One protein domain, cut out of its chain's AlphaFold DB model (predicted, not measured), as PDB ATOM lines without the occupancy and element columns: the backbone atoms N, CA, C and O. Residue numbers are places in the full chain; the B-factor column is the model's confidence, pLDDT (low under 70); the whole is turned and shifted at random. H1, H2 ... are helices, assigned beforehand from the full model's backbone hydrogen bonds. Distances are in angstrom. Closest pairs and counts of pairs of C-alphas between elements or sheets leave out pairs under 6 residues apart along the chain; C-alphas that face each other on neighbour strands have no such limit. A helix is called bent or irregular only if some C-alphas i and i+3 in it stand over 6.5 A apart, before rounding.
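AT A GLANCE: This is residues 29 to 85 of the 85 residues of an uncharacterized protein of Euryarchaeota archaeon (UniProt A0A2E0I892). Picture a long helical hairpin, H1 and H2 side by side, with a short helix, H3, sticking out beyond the far end of H2 as a free arm. H2 is the longer side of the hairpin, and H3 with the tail after it adds much to the length. The printed part has 57 residues with three named helices, H1, H2 and H3 in that order, and no named strand; its class is all helix. The whole is extended, with a radius of gyration of the C-alphas of 15.9 A, and is a rod spanning 53 by 17 by 10 A.

HOW THE PARTS SIT: Start with H1, residues 29 to 46, and go on to H2, residues 49 to 71: they form a helical hairpin. They touch, and the closest C-alphas, those of Gly 44 and Ser 51, are 5.4 A apart. Their lines stand at a shallow tilt of 13 degrees, opposite ways. Next comes H3, residues 73 to 82; H2 and H3 meet only through their link, and H1 and H3 are apart. In H3 every backbone O i to N i+4 pair is within hydrogen-bond range, against 12 of 14 in H1 and 17 of 19 in H2.

IN THESE COORDINATES: Find C-alpha 29 at (-100.369, 5.161, -0.058); from there H1 runs 25.2 A to C-alpha 46. It has a kink of 52 degrees near residue 40 and is irregular, with C-alphas 42 and 45 7.9 A apart. Look next at C-alpha 49, at (-124.754, 9.845, -1.644), where H2 begins its 33.6 A. H2 is neither bent nor irregular, but only just: C-alphas 63 and 66 are 6.3 A apart. H3 runs 14.4 A to C-alpha 82 at (-77.594, 3.307, -3.277).

THE WHOLE: The two C-alphas farthest apart, those of Gly 48 and Pro 85, are 53.5 A apart. Residues 70 to 85, of which 73 to 82 belong to H3, stand free; the body without them spans 32 by 16 by 8 A. The printed part has no cut, and both links, H1 to H2 and H2 to H3, are tight. The mean pLDDT of the printed part is 91.9; look to residue 85, the chain's last, for the one value under 70.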
ATOM      1  N   PRO A  29     -99.086   5.756   0.321       94.69
ATOM      2  CA  PRO A  29    -100.369   5.161  -0.058       94.69
ATOM      3  C   PRO A  29    -101.050   4.411   1.094       94.69
ATOM      4  O   PRO A  29    -102.263   4.490   1.243       94.69
ATOM      5  N   TRP A  30    -100.281   3.724   1.944       95.88
ATOM      6  CA  TRP A  30    -100.817   3.022   3.115       95.88
ATOM      7  C   TRP A  30    -101.314   3.992   4.183       95.88
ATOM      8  O   TRP A  30    -102.387   3.787   4.741       95.88
ATOM      9  N   VAL A  31    -100.575   5.079   4.423       96.12
ATOM     10  CA  VAL A  31    -101.018   6.159   5.314       96.12
ATOM     11  C   VAL A  31    -102.326   6.766   4.805       96.12
ATOM     12  O   VAL A  31    -103.255   6.938   5.586       96.12
ATOM     13  N   LEU A  32    -102.439   7.017   3.496       95.31
ATOM     14  CA  LEU A  32    -103.669   7.519   2.882       95.31
ATOM     15  C   LEU A  32    -104.847   6.556   3.081       95.31
ATOM     16  O   LEU A  32    -105.937   7.006   3.419       95.31
ATOM     17  N   VAL A  33    -104.632   5.247   2.917       97.00
ATOM     18  CA  VAL A  33    -105.656   4.222   3.180       97.00
ATOM     19  C   VAL A  33    -106.104   4.272   4.641       97.00
ATOM     20  O   VAL A  33    -107.301   4.372   4.906       97.00
ATOM     21  N   ILE A  34    -105.166   4.254   5.592       97.56
ATOM     22  CA  ILE A  34    -105.475   4.265   7.032       97.56
ATOM     23  C   ILE A  34    -106.246   5.532   7.416       97.56
ATOM     24  O   ILE A  34    -107.288   5.451   8.069       97.56
ATOM     25  N   LEU A  35    -105.760   6.702   6.995       96.94
ATOM     26  CA  LEU A  35    -106.407   7.982   7.282       96.94
ATOM     27  C   LEU A  35    -107.776   8.082   6.611       96.94
ATOM     28  O   LEU A  35    -108.728   8.538   7.238       96.94
ATOM     29  N   GLY A  36    -107.894   7.618   5.367       95.56
ATOM     30  CA  GLY A  36    -109.145   7.617   4.618       95.56
ATOM     31  C   GLY A  36    -110.232   6.790   5.302       95.56
ATOM     32  O   GLY A  36    -111.337   7.286   5.518       95.56
ATOM     33  N   TRP A  37    -109.904   5.567   5.725       96.69
ATOM     34  CA  TRP A  37    -110.826   4.730   6.496       96.69
ATOM     35  C   TRP A  37    -111.152   5.330   7.865       96.69
ATOM     36  O   TRP A  37    -112.318   5.354   8.253       96.69
ATOM     37  N   SER A  38    -110.158   5.877   8.571       96.56
ATOM     38  CA  SER A  38    -110.376   6.548   9.862       96.56
ATOM     39  C   SER A  38    -111.353   7.721   9.727       96.56
ATOM     40  O   SER A  38    -112.278   7.868  10.530       96.56
ATOM     41  N   LEU A  39    -111.200   8.525   8.671       93.94
ATOM     42  CA  LEU A  39    -112.095   9.636   8.355       93.94
ATOM     43  C   LEU A  39    -113.506   9.145   8.001       93.94
ATOM     44  O   LEU A  39    -114.489   9.713   8.482       93.94
ATOM     45  N   TYR A  40    -113.615   8.072   7.212       94.06
ATOM     46  CA  TYR A  40    -114.903   7.480   6.855       94.06
ATOM     47  C   TYR A  40    -115.692   7.019   8.080       94.06
ATOM     48  O   TYR A  40    -116.869   7.354   8.216       94.06
ATOM     49  N   PHE A  41    -115.042   6.300   8.996       92.62
ATOM     50  CA  PHE A  41    -115.694   5.830  10.217       92.62
ATOM     51  C   PHE A  41    -116.035   6.965  11.183       92.62
ATOM     52  O   PHE A  41    -117.027   6.859  11.897       92.62
ATOM     53  N   SER A  42    -115.265   8.057  11.173       91.88
ATOM     54  CA  SER A  42    -115.525   9.209  12.041       91.88
ATOM     55  C   SER A  42    -116.732  10.031  11.575       91.88
ATOM     56  O   SER A  42    -117.610  10.334  12.376       91.88
ATOM     57  N   PHE A  43    -116.797  10.387  10.284       85.81
ATOM     58  CA  PHE A  43    -117.809  11.329   9.771       85.81
ATOM     59  C   PHE A  43    -118.375  10.968   8.391       85.81
ATOM     60  O   PHE A  43    -119.323  11.597   7.925       85.81
ATOM     61  N   GLY A  44    -117.819   9.966   7.711       78.31
ATOM     62  CA  GLY A  44    -118.180   9.650   6.329       78.31
ATOM     63  C   GLY A  44    -119.634   9.220   6.149       78.31
ATOM     64  O   GLY A  44    -120.228   9.504   5.115       78.31
ATOM     65  N   ASN A  45    -120.240   8.607   7.168       79.31
ATOM     66  CA  ASN A  45    -121.587   8.040   7.075       79.31
ATOM     67  C   ASN A  45    -122.727   9.077   7.020       79.31
ATOM     68  O   ASN A  45    -123.836   8.720   6.629       79.31
ATOM     69  N   SER A  46    -122.490  10.347   7.365       84.50
ATOM     70  CA  SER A  46    -123.558  11.355   7.487       84.50
ATOM     71  C   SER A  46    -123.830  12.176   6.216       84.50
ATOM     72  O   SER A  46    -124.651  13.087   6.249       84.50
ATOM     73  N   LEU A  47    -123.153  11.889   5.096       85.38
ATOM     74  CA  LEU A  47    -123.165  12.739   3.890       85.38
ATOM     75  C   LEU A  47    -124.074  12.235   2.745       85.38
ATOM     76  O   LEU A  47    -123.972  12.710   1.611       85.38
ATOM     77  N   GLY A  48    -124.955  11.262   2.995       89.00
ATOM     78  CA  GLY A  48    -125.857  10.716   1.969       89.00
ATOM     79  C   GLY A  48    -125.097  10.058   0.807       89.00
ATOM     80  O   GLY A  48    -124.217   9.231   1.036       89.00
ATOM     81  N   ILE A  49    -125.398  10.429  -0.446       93.25
ATOM     82  CA  ILE A  49    -124.754   9.845  -1.644       93.25
ATOM     83  C   ILE A  49    -123.235  10.065  -1.687       93.25
ATOM     84  O   ILE A  49    -122.493   9.233  -2.207       93.25
ATOM     85  N   TRP A  50    -122.750  11.152  -1.083       92.38
ATOM     86  CA  TRP A  50    -121.321  11.438  -1.001       92.38
ATOM     87  C   TRP A  50    -120.579  10.407  -0.146       92.38
ATOM     88  O   TRP A  50    -119.441  10.074  -0.468       92.38
ATOM     89  N   SER A  51    -121.241   9.837   0.872       92.44
ATOM     90  CA  SER A  51    -120.703   8.715   1.657       92.44
ATOM     91  C   SER A  51    -120.415   7.511   0.766       92.44
ATOM     92  O   SER A  51    -119.335   6.930   0.842       92.44
ATOM     93  N   LEU A  52    -121.345   7.172  -0.135       93.75
ATOM     94  CA  LEU A  52    -121.196   6.041  -1.050       93.75
ATOM     95  C   LEU A  52    -120.054   6.268  -2.049       93.75
ATOM     96  O   LEU A  52    -119.218   5.388  -2.234       93.75
ATOM     97  N   ILE A  53    -119.993   7.451  -2.670       95.19
ATOM     98  CA  ILE A  53    -118.924   7.799  -3.623       95.19
ATOM     99  C   ILE A  53    -117.559   7.741  -2.934       95.19
ATOM    100  O   ILE A  53    -116.602   7.180  -3.477       95.19
ATOM    101  N   PHE A  54    -117.466   8.291  -1.725       93.75
ATOM    102  CA  PHE A  54    -116.234   8.278  -0.950       93.75
ATOM    103  C   PHE A  54    -115.849   6.855  -0.523       93.75
ATOM    104  O   PHE A  54    -114.692   6.469  -0.677       93.75
ATOM    105  N   PHE A  55    -116.811   6.037  -0.096       95.19
ATOM    106  CA  PHE A  55    -116.601   4.629   0.244       95.19
ATOM    107  C   PHE A  55    -116.074   3.806  -0.939       95.19
ATOM    108  O   PHE A  55    -115.068   3.108  -0.813       95.19
ATOM    109  N   VAL A  56    -116.696   3.924  -2.116       96.81
ATOM    110  CA  VAL A  56    -116.236   3.234  -3.334       96.81
ATOM    111  C   VAL A  56    -114.825   3.688  -3.709       96.81
ATOM    112  O   VAL A  56    -113.970   2.865  -4.037       96.81
ATOM    113  N   SER A  57    -114.550   4.989  -3.595       96.00
ATOM    114  CA  SER A  57    -113.215   5.545  -3.841       96.00
ATOM    115  C   SER A  57    -112.176   4.981  -2.863       96.00
ATOM    116  O   SER A  57    -111.080   4.608  -3.285       96.00
ATOM    117  N   LEU A  58    -112.519   4.842  -1.577       96.62
ATOM    118  CA  LEU A  58    -111.659   4.212  -0.571       96.62
ATOM    119  C   LEU A  58    -111.379   2.744  -0.881       96.62
ATOM    120  O   LEU A  58    -110.233   2.315  -0.742       96.62
ATOM    121  N   ILE A  59    -112.375   1.984  -1.343       97.69
ATOM    122  CA  ILE A  59    -112.166   0.604  -1.797       97.69
ATOM    123  C   ILE A  59    -111.156   0.574  -2.945       97.69
ATOM    124  O   ILE A  59    -110.182  -0.174  -2.882       97.69
ATOM    125  N   ILE A  60    -111.336   1.419  -3.964       97.81
ATOM    126  CA  ILE A  60    -110.427   1.479  -5.117       97.81
ATOM    127  C   ILE A  60    -108.998   1.807  -4.665       97.81
ATOM    128  O   ILE A  60    -108.062   1.096  -5.031       97.81
ATOM    129  N   ILE A  61    -108.813   2.830  -3.825       96.31
ATOM    130  CA  ILE A  61    -107.492   3.211  -3.298       96.31
ATOM    131  C   ILE A  61    -106.878   2.063  -2.482       96.31
ATOM    132  O   ILE A  61    -105.691   1.770  -2.630       96.31
ATOM    133  N   THR A  62    -107.685   1.374  -1.674       97.38
ATOM    134  CA  THR A  62    -107.253   0.222  -0.867       97.38
ATOM    135  C   THR A  62    -106.771  -0.935  -1.741       97.38
ATOM    136  O   THR A  62    -105.798  -1.591  -1.386       97.38
ATOM    137  N   LEU A  63    -107.394  -1.164  -2.902       97.12
ATOM    138  CA  LEU A  63    -106.973  -2.188  -3.864       97.12
ATOM    139  C   LEU A  63    -105.737  -1.767  -4.674       97.12
ATOM    140  O   LEU A  63    -104.880  -2.597  -4.973       97.12
ATOM    141  N   ILE A  64    -105.609  -0.483  -5.009       95.94
ATOM    142  CA  ILE A  64    -104.461   0.049  -5.759       95.94
ATOM    143  C   ILE A  64    -103.191   0.088  -4.894       95.94
ATOM    144  O   ILE A  64    -102.095  -0.168  -5.399       95.94
ATOM    145  N   ALA A  65    -103.308   0.385  -3.597       94.94
ATOM    146  CA  ALA A  65    -102.173   0.477  -2.677       94.94
ATOM    147  C   ALA A  65    -101.240  -0.757  -2.700       94.94
ATOM    148  O   ALA A  65    -100.037  -0.568  -2.921       94.94
ATOM    149  N   PRO A  66    -101.723  -2.010  -2.549       94.19
ATOM    150  CA  PRO A  66    -100.867  -3.188  -2.641       94.19
ATOM    151  C   PRO A  66    -100.280  -3.364  -4.041       94.19
ATOM    152  O   PRO A  66     -99.110  -3.723  -4.142       94.19
ATOM    153  N   VAL A  67    -101.016  -3.055  -5.115       95.06
ATOM    154  CA  VAL A  67    -100.491  -3.121  -6.491       95.06
ATOM    155  C   VAL A  67     -99.257  -2.224  -6.621       95.06
ATOM    156  O   VAL A  67     -98.165  -2.702  -6.928       95.06
ATOM    157  N   ILE A  68     -99.375  -0.937  -6.286       92.31
ATOM    158  CA  ILE A  68     -98.241  -0.001  -6.353       92.31
ATOM    159  C   ILE A  68     -97.097  -0.454  -5.434       92.31
ATOM    160  O   ILE A  68     -95.918  -0.349  -5.795       92.31
ATOM    161  N   HIS A  69     -97.427  -0.992  -4.258       92.38
ATOM    162  CA  HIS A  69     -96.435  -1.531  -3.340       92.38
ATOM    163  C   HIS A  69     -95.658  -2.688  -3.990       92.38
ATOM    164  O   HIS A  69     -94.436  -2.611  -4.105       92.38
ATOM    165  N   PHE A  70     -96.310  -3.726  -4.504       92.88
ATOM    166  CA  PHE A  70     -95.607  -4.869  -5.087       92.88
ATOM    167  C   PHE A  70     -94.752  -4.475  -6.296       92.88
ATOM    168  O   PHE A  70     -93.542  -4.726  -6.279       92.88
ATOM    169  N   PHE A  71     -95.317  -3.757  -7.270       91.38
ATOM    170  CA  PHE A  71     -94.600  -3.359  -8.489       91.38
ATOM    171  C   PHE A  71     -93.442  -2.381  -8.222       91.38
ATOM    172  O   PHE A  71     -92.414  -2.425  -8.895       91.38
ATOM    173  N   GLY A  72     -93.541  -1.534  -7.192       89.62
ATOM    174  CA  GLY A  72     -92.468  -0.608  -6.818       89.62
ATOM    175  C   GLY A  72     -91.291  -1.244  -6.065       89.62
ATOM    176  O   GLY A  72     -90.307  -0.553  -5.794       89.62
ATOM    177  N   SER A  73     -91.374  -2.526  -5.690       89.19
ATOM    178  CA  SER A  73     -90.436  -3.147  -4.737       89.19
ATOM    179  C   SER A  73     -89.008  -3.249  -5.273       89.19
ATOM    180  O   SER A  73     -88.061  -2.968  -4.541       89.19
ATOM    181  N   ALA A  74     -88.836  -3.598  -6.552       90.38
ATOM    182  CA  ALA A  74     -87.514  -3.695  -7.173       90.38
ATOM    183  C   ALA A  74     -86.808  -2.329  -7.213       90.38
ATOM    184  O   ALA A  74     -85.664  -2.196  -6.782       90.38
ATOM    185  N   ARG A  75     -87.532  -1.284  -7.641       90.44
ATOM    186  CA  ARG A  75     -87.032   0.098  -7.664       90.44
ATOM    187  C   ARG A  75     -86.691   0.604  -6.262       90.44
ATOM    188  O   ARG A  75     -85.673   1.264  -6.086       90.44
ATOM    189  N   PHE A  76     -87.530   0.298  -5.272       92.50
ATOM    190  CA  PHE A  76     -87.288   0.671  -3.880       92.50
ATOM    191  C   PHE A  76     -85.997   0.042  -3.346       92.50
ATOM    192  O   PHE A  76     -85.147   0.767  -2.840       92.50
ATOM    193  N   LYS A  77     -85.809  -1.273  -3.533       90.81
ATOM    194  CA  LYS A  77     -84.583  -1.973  -3.118       90.81
ATOM    195  C   LYS A  77     -83.339  -1.398  -3.796       90.81
ATOM    196  O   LYS A  77     -82.354  -1.133  -3.119       90.81
ATOM    197  N   ALA A  78     -83.401  -1.141  -5.103       92.38
ATOM    198  CA  ALA A  78     -82.289  -0.543  -5.839       92.38
ATOM    199  C   ALA A  78     -81.917   0.854  -5.310       92.38
ATOM    200  O   ALA A  78     -80.739   1.163  -5.161       92.38
ATOM    201  N   ASN A  79     -82.907   1.696  -4.997       90.12
ATOM    202  CA  ASN A  79     -82.655   3.009  -4.404       90.12
ATOM    203  C   ASN A  79     -82.126   2.907  -2.968       90.12
ATOM    204  O   ASN A  79     -81.262   3.686  -2.594       90.12
ATOM    205  N   LEU A  80     -82.609   1.944  -2.179       91.44
ATOM    206  CA  LEU A  80     -82.143   1.738  -0.810       91.44
ATOM    207  C   LEU A  80     -80.677   1.288  -0.766       91.44
ATOM    208  O   LEU A  80     -79.924   1.793   0.062       91.44
ATOM    209  N   LEU A  81     -80.267   0.401  -1.680       89.50
ATOM    210  CA  LEU A  81     -78.871  -0.031  -1.824       89.50
ATOM    211  C   LEU A  81     -77.941   1.143  -2.146       89.50
ATOM    212  O   LEU A  81     -76.864   1.245  -1.578       89.50
ATOM    213  N   LYS A  82     -78.374   2.086  -2.994       85.81
ATOM    214  CA  LYS A  82     -77.594   3.307  -3.277       85.81
ATOM    215  C   LYS A  82     -77.416   4.209  -2.052       85.81
ATOM    216  O   LYS A  82     -76.456   4.963  -1.997       85.81
ATOM    217  N   LEU A  83     -78.357   4.162  -1.107       84.31
ATOM    218  CA  LEU A  83     -78.344   4.965   0.119       84.31
ATOM    219  C   LEU A  83     -77.742   4.216   1.318       84.31
ATOM    220  O   LEU A  83     -77.682   4.772   2.415       84.31
ATOM    221  N   THR A  84     -77.347   2.955   1.152       77.88
ATOM    222  CA  THR A  84     -76.777   2.114   2.215       77.88
ATOM    223  C   THR A  84     -75.510   1.457   1.664       77.88
ATOM    224  O   THR A  84     -75.581   0.298   1.250       77.88
ATOM    225  N   PRO A  85     -74.417   2.235   1.535       63.69
ATOM    226  CA  PRO A  85     -73.138   1.729   1.041       63.69
ATOM    227  C   PRO A  85     -72.506   0.716   2.001       63.69
ATOM    228  O   PRO A  85     -72.796   0.783   3.219       63.69
TER     229      PRO A  85